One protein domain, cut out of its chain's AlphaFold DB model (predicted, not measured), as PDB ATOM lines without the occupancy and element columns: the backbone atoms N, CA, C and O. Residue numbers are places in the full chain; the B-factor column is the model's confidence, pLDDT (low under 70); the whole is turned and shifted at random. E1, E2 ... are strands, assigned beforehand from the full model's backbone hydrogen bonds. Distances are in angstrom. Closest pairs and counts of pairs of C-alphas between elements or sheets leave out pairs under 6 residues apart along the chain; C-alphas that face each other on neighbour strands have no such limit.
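This is residues 575 to 720 of the 721 residues of an uncharacterized protein of Taibaiella chishuiensis (UniProt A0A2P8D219). This domain is an elongated jelly roll, one long strand hairpin wound into four nested antiparallel pairs: E1 with E8, E2 with E7, E3 with E6, E4 with E5. The curled, strongly twisted sheet E2 E7 E4 E5 makes one wall; across from it lie the sheet E6 E3 E9 and the short pair E1 E8, while E5 runs beside E6 along one seam. The printed part has 146 residues with nine named strands, E1 to E9 in order, and no named helix: all strand, each sheet antiparallel. It is compact, with a radius of gyration of the C-alphas of 15.2 A, and spans 51 by 26 by 25 A.

E1, residues 583 to 586, is the antiparallel neighbour of E8, residues 701 to 705, with N 585 and O 702 within hydrogen-bond range at 2.8 A. E2, residues 592 to 601, bends by 83 degrees at residue 596 and pairs with E7, residues 684 to 696, N 593 to O 690 at 2.8 A. E3, residues 605 to 616, has neighbours E6, residues 667 to 678, N 609 to O 674 at 2.8 A, and E9, residues 714 to 719, N 610 to O 716 at 2.8 A. E4, residues 632 to 640, pairs with E7, N 634 to O 694 at 2.7 A, and forms a hairpin with E5, residues 657 to 662, N 657 to O 637 at 2.7 A. The closest C-alphas of E5 and E6, Gly 659 and Leu 670, are 4.0 A apart.

E1 begins at C-alpha 583 (197.840, 291.287, 278.103). E7 measures 37.7 A from first to last C-alpha, E3 33.9 A, E6 33.5 A. E9 ends at C-alpha 719 (208.448, 316.732, 270.427).

The farthest C-alphas, Ala 629 and Asn 681, are 51.8 A apart. The printed part has no cut. The links E3 to E4 and E4 to E5 are long. Residues 588 and 619 to 624 have pLDDT under 70.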
ATOM      1  N   GLN A 575     210.123 306.246 268.731       87.31
ATOM      2  CA  GLN A 575     209.256 305.070 268.703       87.31
ATOM      3  C   GLN A 575     209.341 304.310 270.033       87.31
ATOM      4  O   GLN A 575     210.432 304.064 270.547       87.31
ATOM      5  N   GLY A 576     208.189 303.964 270.604       84.06
ATOM      6  CA  GLY A 576     208.079 303.131 271.798       84.06
ATOM      7  C   GLY A 576     208.278 301.647 271.481       84.06
ATOM      8  O   GLY A 576     208.032 301.195 270.363       84.06
ATOM      9  N   ALA A 577     208.726 300.878 272.469       88.25
ATOM     10  CA  ALA A 577     209.024 299.456 272.333       88.25
ATOM     11  C   ALA A 577     207.854 298.592 272.829       88.25
ATOM     12  O   ALA A 577     207.417 298.754 273.967       88.25
ATOM     13  N   ILE A 578     207.402 297.644 272.002       88.81
ATOM     14  CA  ILE A 578     206.408 296.607 272.332       88.81
ATOM     15  C   ILE A 578     207.067 295.247 272.066       88.81
ATOM     16  O   ILE A 578     207.406 294.954 270.924       88.81
ATOM     17  N   THR A 579     207.300 294.427 273.095       77.06
ATOM     18  CA  THR A 579     208.170 293.233 272.963       77.06
ATOM     19  C   THR A 579     207.568 291.921 273.474       77.06
ATOM     20  O   THR A 579     208.234 290.889 273.431       77.06
ATOM     21  N   THR A 580     206.314 291.917 273.935       78.69
ATOM     22  CA  THR A 580     205.656 290.731 274.520       78.69
ATOM     23  C   THR A 580     204.365 290.363 273.777       78.69
ATOM     24  O   THR A 580     203.883 291.102 272.919       78.69
ATOM     25  N   SER A 581     203.763 289.213 274.109       79.56
ATOM     26  CA  SER A 581     202.481 288.761 273.536       79.56
ATOM     27  C   SER A 581     201.259 289.595 273.960       79.56
ATOM     28  O   SER A 581     200.149 289.267 273.540       79.56
ATOM     29  N   GLY A 582     201.445 290.675 274.726       81.62
ATOM     30  CA  GLY A 582     200.376 291.536 275.230       81.62
ATOM     31  C   GLY A 582     199.657 290.952 276.448       81.62
ATOM     32  O   GLY A 582     200.025 289.897 276.968       81.62
ATOM     33  N   VAL A 583     198.619 291.652 276.908       87.88
ATOM     34  CA  VAL A 583     197.840 291.287 278.103       87.88
ATOM     35  C   VAL A 583     196.365 291.078 277.772       87.88
ATOM     36  O   VAL A 583     195.802 291.763 276.922       87.88
ATOM     37  N   ASN A 584     195.720 290.122 278.442       88.94
ATOM     38  CA  ASN A 584     194.278 289.918 278.314       88.94
ATOM     39  C   ASN A 584     193.546 290.771 279.349       88.94
ATOM     40  O   ASN A 584     193.935 290.799 280.515       88.94
ATOM     41  N   ILE A 585     192.466 291.423 278.932       87.69
ATOM     42  CA  ILE A 585     191.672 292.312 279.776       87.69
ATOM     43  C   ILE A 585     190.270 291.721 279.898       87.69
ATOM     44  O   ILE A 585     189.540 291.640 278.913       87.69
ATOM     45  N   THR A 586     189.876 291.300 281.094       81.19
ATOM     46  CA  THR A 586     188.525 290.784 281.368       81.19
ATOM     47  C   THR A 586     187.648 291.876 281.988       81.19
ATOM     48  O   THR A 586     188.159 292.819 282.596       81.19
ATOM     49  N   ALA A 587     186.320 291.735 281.907       70.62
ATOM     50  CA  ALA A 587     185.365 292.682 282.506       70.62
ATOM     51  C   ALA A 587     185.489 292.839 284.043       70.62
ATOM     52  O   ALA A 587     184.927 293.767 284.610       70.62
ATOM     53  N   SER A 588     186.233 291.956 284.721       69.31
ATOM     54  CA  SER A 588     186.488 291.996 286.169       69.31
ATOM     55  C   SER A 588     187.831 292.628 286.557       69.31
ATOM     56  O   SER A 588     188.220 292.569 287.726       69.31
ATOM     57  N   THR A 589     188.572 293.192 285.600       74.69
ATOM     58  CA  THR A 589     189.903 293.758 285.861       74.69
ATOM     59  C   THR A 589     189.796 294.960 286.805       74.69
ATOM     60  O   THR A 589     189.275 296.009 286.428       74.69
ATOM     61  N   THR A 590     190.301 294.812 288.032       72.44
ATOM     62  CA  THR A 590     190.395 295.885 289.033       72.44
ATOM     63  C   THR A 590     191.836 296.388 289.111       72.44
ATOM     64  O   THR A 590     192.741 295.646 289.479       72.44
ATOM     65  N   GLY A 591     192.055 297.654 288.744       82.50
ATOM     66  CA  GLY A 591     193.373 298.299 288.745       82.50
ATOM     67  C   GLY A 591     194.038 298.394 287.366       82.50
ATOM     68  O   GLY A 591     193.399 298.186 286.334       82.50
ATOM     69  N   TRP A 592     195.325 298.758 287.369       89.81
ATOM     70  CA  TRP A 592     196.141 298.959 286.169       89.81
ATOM     71  C   TRP A 592     197.047 297.758 285.910       89.81
ATOM     72  O   TRP A 592     197.717 297.264 286.815       89.81
ATOM     73  N   LEU A 593     197.090 297.321 284.657       89.81
ATOM     74  CA  LEU A 593     197.947 296.249 284.172       89.81
ATOM     75  C   LEU A 593     199.012 296.820 283.247       89.81
ATOM     76  O   LEU A 593     198.695 297.538 282.298       89.81
ATOM     77  N   TYR A 594     200.267 296.455 283.487       91.81
ATOM     78  CA  TYR A 594     201.344 296.764 282.559       91.81
ATOM     79  C   TYR A 594     201.283 295.878 281.327       91.81
ATOM     80  O   TYR A 594     201.214 294.654 281.420       91.81
ATOM     81  N   THR A 595     201.326 296.514 280.161       90.25
ATOM     82  CA  THR A 595     201.087 295.832 278.892       90.25
ATOM     83  C   THR A 595     202.341 295.195 278.297       90.25
ATOM     84  O   THR A 595     202.238 294.444 277.331       90.25
ATOM     85  N   GLY A 596     203.523 295.486 278.853       85.94
ATOM     86  CA  GLY A 596     204.809 295.087 278.277       85.94
ATOM     87  C   GLY A 596     205.450 296.137 277.364       85.94
ATOM     88  O   GLY A 596     206.527 295.866 276.837       85.94
ATOM     89  N   ALA A 597     204.829 297.310 277.181       91.00
ATOM     90  CA  ALA A 597     205.320 298.352 276.281       91.00
ATOM     91  C   ALA A 597     205.854 299.599 276.997       91.00
ATOM     92  O   ALA A 597     205.305 300.028 278.009       91.00
ATOM     93  N   THR A 598     206.901 300.222 276.452       93.62
ATOM     94  CA  THR A 598     207.549 301.403 277.057       93.62
ATOM     95  C   THR A 598     207.910 302.476 276.039       93.62
ATOM     96  O   THR A 598     208.022 302.198 274.846       93.62
ATOM     97  N   ILE A 599     208.140 303.704 276.509       92.94
ATOM     98  CA  ILE A 599     208.772 304.767 275.721       92.94
ATOM     99  C   ILE A 599     209.701 305.620 276.587       92.94
ATOM    100  O   ILE A 599     209.360 305.971 277.714       92.94
ATOM    101  N   THR A 600     210.879 305.962 276.064       92.06
ATOM    102  CA  THR A 600     211.869 306.793 276.763       92.06
ATOM    103  C   THR A 600     211.899 308.190 276.167       92.06
ATOM    104  O   THR A 600     212.094 308.341 274.962       92.06
ATOM    105  N   LEU A 601     211.731 309.212 277.008       90.81
ATOM    106  CA  LEU A 601     211.782 310.615 276.597       90.81
ATOM    107  C   LEU A 601     213.085 311.283 277.061       90.81
ATOM    108  O   LEU A 601     213.535 311.008 278.178       90.81
ATOM    109  N   PRO A 602     213.688 312.180 276.258       88.12
ATOM    110  CA  PRO A 602     214.873 312.947 276.644       88.12
ATOM    111  C   PRO A 602     214.665 313.798 277.904       88.12
ATOM    112  O   PRO A 602     213.535 314.112 278.279       88.12
ATOM    113  N   ALA A 603     215.765 314.191 278.549       86.44
ATOM    114  CA  ALA A 603     215.758 315.127 279.675       86.44
ATOM    115  C   ALA A 603     215.112 316.477 279.305       86.44
ATOM    116  O   ALA A 603     215.277 316.932 278.174       86.44
ATOM    117  N   ASN A 604     214.439 317.128 280.260       86.25
ATOM    118  CA  ASN A 604     213.801 318.450 280.124       86.25
ATOM    119  C   ASN A 604     212.998 318.638 278.832       86.25
ATOM    120  O   ASN A 604     213.107 319.664 278.158       86.25
ATOM    121  N   SER A 605     212.215 317.629 278.463       85.12
ATOM    122  CA  SER A 605     211.499 317.619 277.194       85.12
ATOM    123  C   SER A 605     210.038 317.248 277.369       85.12
ATOM    124  O   SER A 605     209.680 316.447 278.234       85.12
ATOM    125  N   THR A 606     209.194 317.840 276.526       87.12
ATOM    126  CA  THR A 606     207.765 317.544 276.487       87.12
ATOM    127  C   THR A 606     207.425 316.927 275.148       87.12
ATOM    128  O   THR A 606     207.733 317.481 274.094       87.12
ATOM    129  N   PHE A 607     206.783 315.768 275.188       90.25
ATOM    130  CA  PHE A 607     206.375 315.046 273.998       90.25
ATOM    131  C   PHE A 607     204.891 314.712 274.061       90.25
ATOM    132  O   PHE A 607     204.351 314.362 275.113       90.25
ATOM    133  N   LYS A 608     204.237 314.779 272.902       90.81
ATOM    134  CA  LYS A 608     202.934 314.152 272.697       90.81
ATOM    135  C   LYS A 608     203.197 312.703 272.351       90.81
ATOM    136  O   LYS A 608     203.754 312.416 271.295       90.81
ATOM    137  N   VAL A 609     202.839 311.826 273.272       91.69
ATOM    138  CA  VAL A 609     203.006 310.387 273.151       91.69
ATOM    139  C   VAL A 609     201.670 309.785 272.762       91.69
ATOM    140  O   VAL A 609     200.693 309.895 273.501       91.69
ATOM    141  N   THR A 610     201.641 309.155 271.598       91.25
ATOM    142  CA  THR A 610     200.468 308.493 271.043       91.25
ATOM    143  C   THR A 610     200.602 306.992 271.207       91.25
ATOM    144  O   THR A 610     201.671 306.438 270.943       91.25
ATOM    145  N   ALA A 611     199.514 306.347 271.614       92.06
ATOM    146  CA  ALA A 611     199.382 304.902 271.625       92.06
ATOM    147  C   ALA A 611     198.162 304.483 270.794       92.06
ATOM    148  O   ALA A 611     197.030 304.881 271.078       92.06
ATOM    149  N   ASP A 612     198.421 303.653 269.793       91.38
ATOM    150  CA  ASP A 612     197.439 302.963 268.966       91.38
ATOM    151  C   ASP A 612     197.435 301.496 269.355       91.38
ATOM    152  O   ASP A 612     198.472 300.837 269.287       91.38
ATOM    153  N   MET A 613     196.287 300.986 269.785       91.31
ATOM    154  CA  MET A 613     196.162 299.624 270.282       91.31
ATOM    155  C   MET A 613     194.893 298.967 269.767       91.31
ATOM    156  O   MET A 613     193.789 299.491 269.910       91.31
ATOM    157  N   LEU A 614     195.032 297.772 269.215       88.38
ATOM    158  CA  LEU A 614     193.917 296.961 268.768       88.38
ATOM    159  C   LEU A 614     193.172 296.369 269.971       88.38
ATOM    160  O   LEU A 614     193.711 295.576 270.747       88.38
ATOM    161  N   LEU A 615     191.895 296.714 270.086       88.75
ATOM    162  CA  LEU A 615     190.935 296.042 270.947       88.75
ATOM    163  C   LEU A 615     190.318 294.888 270.163       88.75
ATOM    164  O   LEU A 615     189.610 295.114 269.187       88.75
ATOM    165  N   SER A 616     190.564 293.648 270.584       86.62
ATOM    166  CA  SER A 616     189.975 292.454 269.971       86.62
ATOM    167  C   SER A 616     189.304 291.579 271.017       86.62
ATOM    168  O   SER A 616     189.946 291.129 271.958       86.62
ATOM    169  N   ILE A 617     188.025 291.282 270.812       84.38
ATOM    170  CA  ILE A 617     187.242 290.353 271.650       84.38
ATOM    171  C   ILE A 617     187.206 288.932 271.068       84.38
ATOM    172  O   ILE A 617     186.573 288.034 271.617       84.38
ATOM    173  N   ALA A 618     187.914 288.718 269.961       76.94
ATOM    174  CA  ALA A 618     188.152 287.411 269.378       76.94
ATOM    175  C   ALA A 618     189.482 286.845 269.894       76.94
ATOM    176  O   ALA A 618     190.553 287.381 269.589       76.94
ATOM    177  N   ALA A 619     189.414 285.760 270.662       67.62
ATOM    178  CA  ALA A 619     190.585 285.054 271.176       67.62
ATOM    179  C   ALA A 619     191.420 284.421 270.047       67.62
ATOM    180  O   ALA A 619     190.860 283.869 269.097       67.62
ATOM    181  N   PRO A 620     192.755 284.459 270.175       59.34
ATOM    182  CA  PRO A 620     193.543 285.510 269.547       59.34
ATOM    183  C   PRO A 620     193.305 285.538 268.028       59.34
ATOM    184  O   PRO A 620     193.815 284.725 267.261       59.34
ATOM    185  N   PHE A 621     192.515 286.528 267.622       60.22
ATOM    186  CA  PHE A 621     192.406 287.047 266.260       60.22
ATOM    187  C   PHE A 621     191.789 286.138 265.182       60.22
ATOM    188  O   PHE A 621     191.914 286.462 264.001       60.22
ATOM    189  N   ALA A 622     191.065 285.077 265.544       59.44
ATOM    190  CA  ALA A 622     190.416 284.193 264.561       59.44
ATOM    191  C   ALA A 622     188.917 283.910 264.807       59.44
ATOM    192  O   ALA A 622     188.285 283.220 264.013       59.44
ATOM    193  N   GLY A 623     188.321 284.448 265.877       59.34
ATOM    194  CA  GLY A 623     186.890 284.297 266.176       59.34
ATOM    195  C   GLY A 623     185.994 285.362 265.525       59.34
ATOM    196  O   GLY A 623     186.372 286.524 265.426       59.34
ATOM    197  N   THR A 624     184.776 284.975 265.143       65.88
ATOM    198  CA  THR A 624     183.719 285.815 264.531       65.88
ATOM    199  C   THR A 624     182.758 286.441 265.550       65.88
ATOM    200  O   THR A 624     181.652 286.853 265.210       65.88
ATOM    201  N   PHE A 625     183.158 286.505 266.820       76.44
ATOM    202  CA  PHE A 625     182.320 287.069 267.871       76.44
ATOM    203  C   PHE A 625     182.177 288.583 267.685       76.44
ATOM    204  O   PHE A 625     183.169 289.313 267.684       76.44
ATOM    205  N   ILE A 626     180.946 289.049 267.501       80.62
ATOM    206  CA  ILE A 626     180.605 290.468 267.383       80.62
ATOM    207  C   ILE A 626     179.921 290.925 268.663       80.62
ATOM    208  O   ILE A 626     179.201 290.146 269.293       80.62
ATOM    209  N   VAL A 627     180.122 292.184 269.047       83.00
ATOM    210  CA  VAL A 627     179.367 292.768 270.157       83.00
ATOM    211  C   VAL A 627     177.868 292.662 269.837       83.00
ATOM    212  O   VAL A 627     177.456 293.121 268.767       83.00
ATOM    213  N   PRO A 628     177.049 292.062 270.719       83.62
ATOM    214  CA  PRO A 628     175.600 291.995 270.534       83.62
ATOM    215  C   PRO A 628     174.946 293.386 270.403       83.62
ATOM    216  O   PRO A 628     175.577 294.418 270.638       83.62
ATOM    217  N   ALA A 629     173.671 293.432 270.009       84.06
ATOM    218  CA  ALA A 629     172.918 294.684 269.913       84.06
ATOM    219  C   ALA A 629     172.847 295.429 271.252       84.06
ATOM    220  O   ALA A 629     172.726 294.807 272.302       84.06
ATOM    221  N   ASP A 630     172.939 296.756 271.186       82.88
ATOM    222  CA  ASP A 630     172.825 297.688 272.314       82.88
ATOM    223  C   ASP A 630     173.818 297.436 273.455       82.88
ATOM    224  O   ASP A 630     173.564 297.734 274.621       82.88
ATOM    225  N   GLN A 631     174.976 296.888 273.098       88.69
ATOM    226  CA  GLN A 631     176.036 296.516 274.014       88.69
ATOM    227  C   GLN A 631     177.348 297.193 273.631       88.69
ATOM    228  O   GLN A 631     177.640 297.441 272.458       88.69
ATOM    229  N   SER A 632     178.163 297.493 274.636       85.44
ATOM    230  CA  SER A 632     179.489 298.060 274.420       85.44
ATOM    231  C   SER A 632     180.441 297.763 275.569       85.44
ATOM    232  O   SER A 632     180.027 297.582 276.712       85.44
ATOM    233  N   LEU A 633     181.730 297.769 275.260       86.19
ATOM    234  CA  LEU A 633     182.832 297.722 276.215       86.19
ATOM    235  C   LEU A 633     183.709 298.947 275.985       86.19
ATOM    236  O   LEU A 633     183.940 299.332 274.845       86.19
ATOM    237  N   TRP A 634     184.224 299.514 277.061       86.94
ATOM    238  CA  TRP A 634     185.126 300.648 277.071       86.94
ATOM    239  C   TRP A 634     186.328 300.315 277.952       86.94
ATOM    240  O   TRP A 634     186.170 299.797 279.053       86.94
ATOM    241  N   VAL A 635     187.538 300.603 277.484       87.50
ATOM    242  CA  VAL A 635     188.775 300.404 278.252       87.50
ATOM    243  C   VAL A 635     189.600 301.679 278.262       87.50
ATOM    244  O   VAL A 635     189.524 302.475 277.321       87.50
ATOM    245  N   ARG A 636     190.399 301.872 279.317       89.75
ATOM    246  CA  ARG A 636     191.290 303.026 279.449       89.75
ATOM    247  C   ARG A 636     192.745 302.598 279.567       89.75
ATOM    248  O   ARG A 636     193.046 301.532 280.090       89.75
ATOM    249  N   SER A 637     193.657 303.442 279.115       92.00
ATOM    250  CA  SER A 637     195.101 303.210 279.177       92.00
ATOM    251  C   SER A 637     195.872 304.504 279.396       92.00
ATOM    252  O   SER A 637     195.347 305.592 279.174       92.00
ATOM    253  N   THR A 638     197.111 304.406 279.869       93.31
ATOM    254  CA  THR A 638     198.010 305.553 280.051       93.31
ATOM    255  C   THR A 638     199.455 305.109 280.273       93.31
ATOM    256  O   THR A 638     199.772 303.943 280.071       93.31
ATOM    257  N   PHE A 639     200.338 306.023 280.673       94.69
ATOM    258  CA  PHE A 639     201.725 305.753 281.017       94.69
ATOM    259  C   PHE A 639     201.995 305.937 282.513       94.69
ATOM    260  O   PHE A 639     201.458 306.839 283.153       94.69
ATOM    261  N   ALA A 640     202.860 305.091 283.055       93.00
ATOM    262  CA  ALA A 640     203.295 305.066 284.443       93.00
ATOM    263  C   ALA A 640     204.814 305.217 284.545       93.00
ATOM    264  O   ALA A 640     205.549 304.937 283.597       93.00
ATOM    265  N   ASP A 641     205.293 305.600 285.727       92.06
ATOM    266  CA  ASP A 641     206.730 305.649 286.026       92.06
ATOM    267  C   ASP A 641     207.317 304.258 286.332       92.06
ATOM    268  O   ASP A 641     208.536 304.102 286.401       92.06
ATOM    269  N   SER A 642     206.468 303.237 286.520       89.19
ATOM    270  CA  SER A 642     206.896 301.857 286.770       89.19
ATOM    271  C   SER A 642     205.879 300.805 286.277       89.19
ATOM    272  O   SER A 642     204.701 301.123 286.110       89.19
ATOM    273  N   PRO A 643     206.291 299.531 286.096       85.81
ATOM    274  CA  PRO A 643     205.425 298.446 285.605       85.81
ATOM    275  C   PRO A 643     204.315 297.991 286.564       85.81
ATOM    276  O   PRO A 643     203.474 297.178 286.194       85.81
ATOM    277  N   THR A 644     204.339 298.419 287.821       81.25
ATOM    278  CA  THR A 644     203.375 297.981 288.847       81.25
ATOM    279  C   THR A 644     202.632 299.155 289.483       81.25
ATOM    280  O   THR A 644     201.885 298.965 290.441       81.25
ATOM    281  N   GLY A 645     202.843 300.368 288.963       73.81
ATOM    282  CA  GLY A 645     202.256 301.611 289.455       73.81
ATOM    283  C   GLY A 645     201.042 302.090 288.652       73.81
ATOM    284  O   GLY A 645     200.702 301.549 287.602       73.81
ATOM    285  N   GLY A 646     200.386 303.130 289.172       84.50
ATOM    286  CA  GLY A 646     199.328 303.865 288.473       84.50
ATOM    287  C   GLY A 646     199.873 304.945 287.521       84.50
ATOM    288  O   GLY A 646     201.079 304.995 287.277       84.50
ATOM    289  N   PRO A 647     199.001 305.823 286.993       89.69
ATOM    290  CA  PRO A 647     199.385 306.873 286.046       89.69
ATOM    291  C   PRO A 647     200.524 307.767 286.568       89.69
ATOM    292  O   PRO A 647     200.525 308.137 287.741       89.69
ATOM    293  N   SER A 648     201.472 308.117 285.693       92.12
ATOM    294  CA  SER A 648     202.642 308.952 286.011       92.12
ATOM    295  C   SER A 648     202.243 310.374 286.425       92.12
ATOM    296  O   SER A 648     201.279 310.937 285.900       92.12
ATOM    297  N   ALA A 649     203.023 310.979 287.325       89.50
ATOM    298  CA  ALA A 649     202.871 312.388 287.703       89.50
ATOM    299  C   ALA A 649     203.336 313.367 286.604       89.50
ATOM    300  O   ALA A 649     202.975 314.541 286.643       89.50
ATOM    301  N   ASP A 650     204.085 312.878 285.609       91.44
ATOM    302  CA  ASP A 650     204.650 313.679 284.514       91.44
ATOM    303  C   ASP A 650     203.672 313.852 283.334       91.44
ATOM    304  O   ASP A 650     203.992 314.479 282.317       91.44
ATOM    305  N   LEU A 651     202.466 313.286 283.451       91.19
ATOM    306  CA  LEU A 651     201.377 313.478 282.500       91.19
ATOM    307  C   LEU A 651     200.803 314.888 282.641       91.19
ATOM    308  O   LEU A 651     200.329 315.287 283.705       91.19
ATOM    309  N   ILE A 652     200.792 315.632 281.538       84.00
ATOM    310  CA  ILE A 652     200.282 317.002 281.508       84.00
ATOM    311  C   ILE A 652     198.884 317.018 280.888       84.00
ATOM    312  O   ILE A 652     198.701 316.753 279.699       84.00
ATOM    313  N   GLY A 653     197.891 317.399 281.694       84.12
ATOM    314  CA  GLY A 653     196.502 317.543 281.259       84.12
ATOM    315  C   GLY A 653     195.739 316.217 281.257       84.12
ATOM    316  O   GLY A 653     195.626 315.571 282.296       84.12
ATOM    317  N   SER A 654     195.165 315.831 280.107       76.62
ATOM    318  CA  SER A 654     194.429 314.563 279.985       76.62
ATOM    319  C   SER A 654     195.388 313.391 280.155       76.62
ATOM    320  O   SER A 654     196.334 313.234 279.387       76.62
ATOM    321  N   ASN A 655     195.138 312.569 281.167       84.75
ATOM    322  CA  ASN A 655     196.056 311.528 281.615       84.75
ATOM    323  C   ASN A 655     195.586 310.122 281.250       84.75
ATOM    324  O   ASN A 655     196.179 309.160 281.721       84.75
ATOM    325  N   LEU A 656     194.523 309.988 280.459       86.50
ATOM    326  CA  LEU A 656     193.962 308.705 280.064       86.50
ATOM    327  C   LEU A 656     193.635 308.715 278.575       86.50
ATOM    328  O   LEU A 656     193.106 309.682 278.031       86.50
ATOM    329  N   MET A 657     193.925 307.592 277.945       91.06
ATOM    330  CA  MET A 657     193.514 307.220 276.603       91.06
ATOM    331  C   MET A 657     192.419 306.174 276.729       91.06
ATOM    332  O   MET A 657     192.280 305.518 277.762       91.06
ATOM    333  N   SER A 658     191.559 306.081 275.729       87.44
ATOM    334  CA  SER A 658     190.318 305.330 275.848       87.44
ATOM    335  C   SER A 658     189.899 304.773 274.509       87.44
ATOM    336  O   SER A 658     190.072 305.421 273.482       87.44
ATOM    337  N   GLY A 659     189.339 303.575 274.527       87.69
ATOM    338  CA  GLY A 659     188.825 302.925 273.337       87.69
ATOM    339  C   GLY A 659     187.633 302.072 273.704       87.69
ATOM    340  O   GLY A 659     187.610 301.442 274.763       87.69
ATOM    341  N   ASN A 660     186.639 302.067 272.830       88.56
ATOM    342  CA  ASN A 660     185.441 301.277 273.012       88.56
ATOM    343  C   ASN A 660     185.308 300.239 271.906       88.56
ATOM    344  O   ASN A 660     185.902 300.352 270.842       88.56
ATOM    345  N   ILE A 661     184.477 299.240 272.134       86.88
ATOM    346  CA  ILE A 661     183.971 298.361 271.096       86.88
ATOM    347  C   ILE A 661     182.461 298.264 271.289       86.88
ATOM    348  O   ILE A 661     181.981 297.971 272.385       86.88
ATOM    349  N   SER A 662     181.714 298.616 270.249       86.44
ATOM    350  CA  SER A 662     180.256 298.737 270.265       86.44
ATOM    351  C   SER A 662     179.605 297.673 269.393       86.44
ATOM    352  O   SER A 662     180.282 296.987 268.625       86.44
ATOM    353  N   THR A 663     178.285 297.549 269.507       84.00
ATOM    354  CA  THR A 663     177.438 296.651 268.721       84.00
ATOM    355  C   THR A 663     177.905 296.435 267.283       84.00
ATOM    356  O   THR A 663     178.160 297.378 266.535       84.00
ATOM    357  N   GLY A 664     177.973 295.165 266.893       83.88
ATOM    358  CA  GLY A 664     178.318 294.720 265.547       83.88
ATOM    359  C   GLY A 664     179.818 294.605 265.279       83.88
ATOM    360  O   GLY A 664     180.199 294.067 264.243       83.88
ATOM    361  N   MET A 665     180.680 295.052 266.194       86.81
ATOM    362  CA  MET A 665     182.130 295.008 265.998       86.81
ATOM    363  C   MET A 665     182.768 293.772 266.647       86.81
ATOM    364  O   MET A 665     182.373 293.353 267.726       86.81
ATOM    365  N   THR A 666     183.800 293.203 266.022       86.62
ATOM    366  CA  THR A 666     184.690 292.188 266.640       86.62
ATOM    367  C   THR A 666     186.004 292.795 267.121       86.62
ATOM    368  O   THR A 666     186.672 292.263 268.009       86.62
ATOM    369  N   ARG A 667     186.397 293.920 266.521       88.06
ATOM    370  CA  ARG A 667     187.588 294.675 266.891       88.06
ATOM    371  C   ARG A 667     187.313 296.158 266.768       88.06
ATOM    372  O   ARG A 667     186.481 296.561 265.959       88.06
ATOM    373  N   ASN A 668     188.043 296.945 267.535       89.44
ATOM    374  CA  ASN A 668     188.142 298.378 267.321       89.44
ATOM    375  C   ASN A 668     189.546 298.854 267.704       89.44
ATOM    376  O   ASN A 668     190.319 298.093 268.284       89.44
ATOM    377  N   MET A 669     189.888 300.097 267.397       89.31
ATOM    378  CA  MET A 669     191.141 300.696 267.843       89.31
ATOM    379  C   MET A 669     190.920 301.573 269.069       89.31
ATOM    380  O   MET A 669     190.048 302.440 269.089       89.31
ATOM    381  N   LEU A 670     191.748 301.361 270.085       90.81
ATOM    382  CA  LEU A 670     192.039 302.369 271.085       90.81
ATOM    383  C   LEU A 670     193.136 303.257 270.516       90.81
ATOM    384  O   LEU A 670     194.254 302.798 270.306       90.81
ATOM    385  N   HIS A 671     192.810 304.518 270.292       90.81
ATOM    386  CA  HIS A 671     193.777 305.539 269.926       90.81
ATOM    387  C   HIS A 671     193.717 306.642 270.966       90.81
ATOM    388  O   HIS A 671     192.638 307.133 271.312       90.81
ATOM    389  N   GLY A 672     194.875 307.071 271.436       89.25
ATOM    390  CA  GLY A 672     194.943 308.285 272.216       89.25
ATOM    391  C   GLY A 672     196.335 308.869 272.249       89.25
ATOM    392  O   GLY A 672     197.328 308.199 271.971       89.25
ATOM    393  N   THR A 673     196.381 310.140 272.620       89.50
ATOM    394  CA  THR A 673     197.617 310.881 272.813       89.50
ATOM    395  C   THR A 673     197.576 311.544 274.172       89.50
ATOM    396  O   THR A 673     196.606 312.226 274.508       89.50
ATOM    397  N   VAL A 674     198.653 311.390 274.929       91.56
ATOM    398  CA  VAL A 674     198.886 312.126 276.172       91.56
ATOM    399  C   VAL A 674     200.158 312.949 276.042       91.56
ATOM    400  O   VAL A 674     201.081 312.581 275.316       91.56
ATOM    401  N   ALA A 675     200.210 314.089 276.722       89.88
ATOM    402  CA  ALA A 675     201.445 314.849 276.837       89.88
ATOM    403  C   ALA A 675     202.220 314.344 278.055       89.88
ATOM    404  O   ALA A 675     201.676 314.286 279.155       89.88
ATOM    405  N   LEU A 676     203.484 313.995 277.851       90.62
ATOM    406  CA  LEU A 676     204.414 313.618 278.909       90.62
ATOM    407  C   LEU A 676     205.558 314.619 278.921       90.62
ATOM    408  O   LEU A 676     206.164 314.881 277.878       90.62
ATOM    409  N   SER A 677     205.853 315.164 280.097       91.56
ATOM    410  CA  SER A 677     206.982 316.068 280.281       91.56
ATOM    411  C   SER A 677     207.980 315.462 281.239       91.56
ATOM    412  O   SER A 677     207.766 315.410 282.445       91.56
ATOM    413  N   ASN A 678     209.097 315.004 280.686       90.25
ATOM    414  CA  ASN A 678     210.221 314.620 281.510       90.25
ATOM    415  C   ASN A 678     210.935 315.893 281.969       90.25
ATOM    416  O   ASN A 678     211.775 316.429 281.249       90.25
ATOM    417  N   THR A 679     210.619 316.363 283.171       86.31
ATOM    418  CA  THR A 679     211.262 317.539 283.780       86.31
ATOM    419  C   THR A 679     212.562 317.195 284.503       86.31
ATOM    420  O   THR A 679     213.106 318.018 285.239       86.31
ATOM    421  N   THR A 680     213.042 315.956 284.373       85.19
ATOM    422  CA  THR A 680     214.313 315.550 284.966       85.19
ATOM    423  C   THR A 680     215.468 315.858 284.021       85.19
ATOM    424  O   THR A 680     215.321 315.895 282.798       85.19
ATOM    425  N   ASN A 681     216.659 316.020 284.597       84.56
ATOM    426  CA  ASN A 681     217.889 316.292 283.852       84.56
ATOM    427  C   ASN A 681     218.496 315.033 283.185       84.56
ATOM    428  O   ASN A 681     219.626 315.093 282.704       84.56
ATOM    429  N   ALA A 682     217.773 313.905 283.142       84.62
ATOM    430  CA  ALA A 682     218.180 312.670 282.464       84.62
ATOM    431  C   ALA A 682     217.009 312.075 281.650       84.62
ATOM    432  O   ALA A 682     215.855 312.337 281.977       84.62
ATOM    433  N   PRO A 683     217.249 311.286 280.584       89.50
ATOM    434  CA  PRO A 683     216.171 310.595 279.878       89.50
ATOM    435  C   PRO A 683     215.395 309.648 280.801       89.50
ATOM    436  O   PRO A 683     216.000 308.932 281.601       89.50
ATOM    437  N   LYS A 684     214.065 309.623 280.678       90.94
ATOM    438  CA  LYS A 684     213.169 308.860 281.560       90.94
ATOM    439  C   LYS A 684     212.276 307.916 280.754       90.94
ATOM    440  O   LYS A 684     211.695 308.324 279.750       90.94
ATOM    441  N   THR A 685     212.187 306.658 281.191       93.06
ATOM    442  CA  THR A 685     211.361 305.615 280.562       93.06
ATOM    443  C   THR A 685     210.014 305.506 281.253       93.06
ATOM    444  O   THR A 685     209.953 305.320 282.466       93.06
ATOM    445  N   TYR A 686     208.953 305.563 280.457       94.44
ATOM    446  CA  TYR A 686     207.576 305.420 280.896       94.44
ATOM    447  C   TYR A 686     206.979 304.108 280.390       94.44
ATOM    448  O   TYR A 686     207.282 303.652 279.285       94.44
ATOM    449  N   TYR A 687     206.107 303.516 281.198       93.75
ATOM    450  CA  TYR A 687     205.538 302.184 281.007       93.75
ATOM    451  C   TYR A 687     204.059 302.289 280.647       93.75
ATOM    452  O   TYR A 687     203.297 302.913 281.377       93.75
ATOM    453  N   TYR A 688     203.635 301.689 279.538       94.50
ATOM    454  CA  TYR A 688     202.249 301.740 279.084       94.50
ATOM    455  C   TYR A 688     201.375 300.737 279.849       94.50
ATOM    456  O   TYR A 688     201.698 299.551 279.960       94.50
ATOM    457  N   ILE A 689     200.274 301.229 280.406       92.00
ATOM    458  CA  ILE A 689     199.384 300.510 281.318       92.00
ATOM    459  C   ILE A 689     197.925 300.620 280.857       92.00
ATOM    460  O   ILE A 689     197.531 301.615 280.250       92.00
ATOM    461  N   VAL A 690     197.103 299.610 281.148       91.31
ATOM    462  CA  VAL A 690     195.678 299.528 280.770       91.31
ATOM    463  C   VAL A 690     194.820 299.078 281.953       91.31
ATOM    464  O   VAL A 690     195.271 298.288 282.777       91.31
ATOM    465  N   GLY A 691     193.598 299.586 282.069       85.12
ATOM    466  CA  GLY A 691     192.729 299.344 283.218       85.12
ATOM    467  C   GLY A 691     191.412 300.112 283.139       85.12
ATOM    468  O   GLY A 691     191.072 300.682 282.101       85.12
ATOM    469  N   ASN A 692     190.667 300.123 284.247       80.31
ATOM    470  CA  ASN A 692     189.389 300.835 284.397       80.31
ATOM    471  C   ASN A 692     188.408 300.559 283.244       80.31
ATOM    472  O   ASN A 692     188.048 301.444 282.469       80.31
ATOM    473  N   VAL A 693     188.023 299.290 283.139       81.69
ATOM    474  CA  VAL A 693     187.137 298.768 282.102       81.69
ATOM    475  C   VAL A 693     185.680 299.015 282.481       81.69
ATOM    476  O   VAL A 693     185.246 298.625 283.562       81.69
ATOM    477  N   GLU A 694     184.920 299.636 281.585       83.25
ATOM    478  CA  GLU A 694     183.496 299.929 281.749       83.25
ATOM    479  C   GLU A 694     182.704 299.165 280.685       83.25
ATOM    480  O   GLU A 694     183.102 299.093 279.523       83.25
ATOM    481  N   THR A 695     181.576 298.568 281.056       82.25
ATOM    482  CA  THR A 695     180.745 297.807 280.120       82.25
ATOM    483  C   THR A 695     179.285 298.206 280.211       82.25
ATOM    484  O   THR A 695     178.786 298.603 281.261       82.25
ATOM    485  N   TYR A 696     178.584 298.064 279.091       84.75
ATOM    486  CA  TYR A 696     177.143 298.222 279.003       84.75
ATOM    487  C   TYR A 696     176.559 296.962 278.370       84.75
ATOM    488  O   TYR A 696     176.754 296.705 277.183       84.75
ATOM    489  N   GLY A 697     175.953 296.112 279.205       78.50
ATOM    490  CA  GLY A 697     175.352 294.823 278.830       78.50
ATOM    491  C   GLY A 697     176.317 293.736 278.323       78.50
ATOM    492  O   GLY A 697     175.892 292.597 278.158       78.50
ATOM    493  N   PHE A 698     177.596 294.060 278.111       79.38
ATOM    494  CA  PHE A 698     178.600 293.218 277.460       79.38
ATOM    495  C   PHE A 698     179.680 292.728 278.435       79.38
ATOM    496  O   PHE A 698     180.226 293.529 279.184       79.38
ATOM    497  N   THR A 699     180.062 291.448 278.417       79.75
ATOM    498  CA  THR A 699     181.121 290.915 279.312       79.75
ATOM    499  C   THR A 699     182.116 289.962 278.623       79.75
ATOM    500  O   THR A 699     182.254 288.817 279.057       79.75
ATOM    501  N   PRO A 700     182.820 290.364 277.548       77.56
ATOM    502  CA  PRO A 700     183.881 289.551 276.951       77.56
ATOM    503  C   PRO A 700     185.252 289.809 277.604       77.56
ATOM    504  O   PRO A 700     185.433 290.715 278.421       77.56
ATOM    505  N   THR A 701     186.246 289.066 277.131       84.25
ATOM    506  CA  THR A 701     187.667 289.357 277.337       84.25
ATOM    507  C   THR A 701     188.233 290.029 276.086       84.25
ATOM    508  O   THR A 701     188.015 289.537 274.978       84.25
ATOM    509  N   VAL A 702     188.983 291.120 276.249       87.25
ATOM    510  CA  VAL A 702     189.869 291.652 275.205       87.25
ATOM    511  C   VAL A 702     191.156 290.844 275.231       87.25
ATOM    512  O   VAL A 702     191.833 290.783 276.257       87.25
ATOM    513  N   TYR A 703     191.493 290.212 274.115       86.00
ATOM    514  CA  TYR A 703     192.632 289.310 274.013       86.00
ATOM    515  C   TYR A 703     193.844 289.994 273.382       86.00
ATOM    516  O   TYR A 703     193.720 290.655 272.351       86.00
ATOM    517  N   GLY A 704     195.020 289.787 273.985       84.06
ATOM    518  CA  GLY A 704     196.310 290.213 273.438       84.06
ATOM    519  C   GLY A 704     196.457 291.728 273.278       84.06
ATOM    520  O   GLY A 704     197.056 292.183 272.303       84.06
ATOM    521  N   PHE A 705     195.909 292.520 274.202       88.94
ATOM    522  CA  PHE A 705     196.035 293.974 274.159       88.94
ATOM    523  C   PHE A 705     197.509 294.380 274.215       88.94
ATOM    524  O   PHE A 705     198.248 293.915 275.087       88.94
ATOM    525  N   CYS A 706     197.927 295.247 273.285       88.94
ATOM    526  CA  CYS A 706     199.321 295.665 273.114       88.94
ATOM    527  C   CYS A 706     200.290 294.493 272.825       88.94
ATOM    528  O   CYS A 706     201.447 294.507 273.238       88.94
ATOM    529  N   SER A 707     199.827 293.455 272.126       84.62
ATOM    530  CA  SER A 707     200.685 292.369 271.641       84.62
ATOM    531  C   SER A 707     201.596 292.818 270.501       84.62
ATOM    532  O   SER A 707     201.136 293.489 269.577       84.62
ATOM    533  N   ALA A 708     202.849 292.357 270.500       81.19
ATOM    534  CA  ALA A 708     203.767 292.520 269.371       81.19
ATOM    535  C   ALA A 708     203.340 291.726 268.114       81.19
ATOM    536  O   ALA A 708     203.854 291.970 267.028       81.19
ATOM    537  N   GLY A 709     202.407 290.773 268.243       72.06
ATOM    538  CA  GLY A 709     201.875 289.994 267.118       72.06
ATOM    539  C   GLY A 709     200.776 290.694 266.305       72.06
ATOM    540  O   GLY A 709     200.393 290.174 265.260       72.06
ATOM    541  N   ALA A 710     200.261 291.842 266.763       76.06
ATOM    542  CA  ALA A 710     199.290 292.658 266.032       76.06
ATOM    543  C   ALA A 710     200.003 293.879 265.434       76.06
ATOM    544  O   ALA A 710     200.461 294.754 266.169       76.06
ATOM    545  N   GLY A 711     200.114 293.913 264.103       76.06
ATOM    546  CA  GLY A 711     200.869 294.933 263.366       76.06
ATOM    547  C   GLY A 711     200.273 296.342 263.446       76.06
ATOM    548  O   GLY A 711     200.917 297.298 263.028       76.06
ATOM    549  N   GLU A 712     199.061 296.470 263.984       82.69
ATOM    550  CA  GLU A 712     198.369 297.737 264.211       82.69
ATOM    551  C   GLU A 712     198.784 298.430 265.520       82.69
ATOM    552  O   GLU A 712     198.494 299.612 265.698       82.69
ATOM    553  N   ASN A 713     199.456 297.725 266.441       90.31
ATOM    554  CA  ASN A 713     199.859 298.295 267.725       90.31
ATOM    555  C   ASN A 713     201.130 299.140 267.583       90.31
ATOM    556  O   ASN A 713     202.181 298.630 267.193       90.31
ATOM    557  N   GLN A 714     201.074 300.410 267.980       90.31
ATOM    558  CA  GLN A 714     202.240 301.294 267.970       90.31
ATOM    559  C   GLN A 714     202.201 302.318 269.099       90.31
ATOM    560  O   GLN A 714     201.144 302.785 269.522       90.31
ATOM    561  N   ILE A 715     203.392 302.695 269.561       92.12
ATOM    562  CA  ILE A 715     203.597 303.843 270.436       92.12
ATOM    563  C   ILE A 715     204.657 304.723 269.791       92.12
ATOM    564  O   ILE A 715     205.709 304.223 269.392       92.12
ATOM    565  N   TYR A 716     204.405 306.021 269.696       91.31
ATOM    566  CA  TYR A 716     205.401 306.981 269.233       91.31
ATOM    567  C   TYR A 716     205.202 308.346 269.879       91.31
ATOM    568  O   TYR A 716     204.123 308.678 270.365       91.31
ATOM    569  N   ALA A 717     206.261 309.141 269.884       90.44
ATOM    570  CA  ALA A 717     206.298 310.443 270.504       90.44
ATOM    571  C   ALA A 717     206.900 311.480 269.560       90.44
ATOM    572  O   ALA A 717     207.938 311.258 268.933       90.44
ATOM    573  N   ILE A 718     206.235 312.629 269.490       85.94
ATOM    574  CA  ILE A 718     206.672 313.791 268.712       85.94
ATOM    575  C   ILE A 718     206.964 314.929 269.695       85.94
ATOM    576  O   ILE A 718     206.155 315.149 270.611       85.94
ATOM    577  N   PRO A 719     208.104 315.630 269.544       79.25
ATOM    578  CA  PRO A 719     208.448 316.732 270.427       79.25
ATOM    579  C   PRO A 719     207.387 317.826 270.310       79.25
ATOM    580  O   PRO A 719     206.965 318.197 269.212       79.25
ATOM    581  N   VAL A 720     206.924 318.320 271.452       71.62
ATOM    582  CA  VAL A 720     206.070 319.503 271.518       71.62
ATOM    583  C   VAL A 720     207.023 320.676 271.644       71.62
ATOM    584  O   VAL A 720     207.677 320.813 272.674       71.62
TER     585      VAL A 720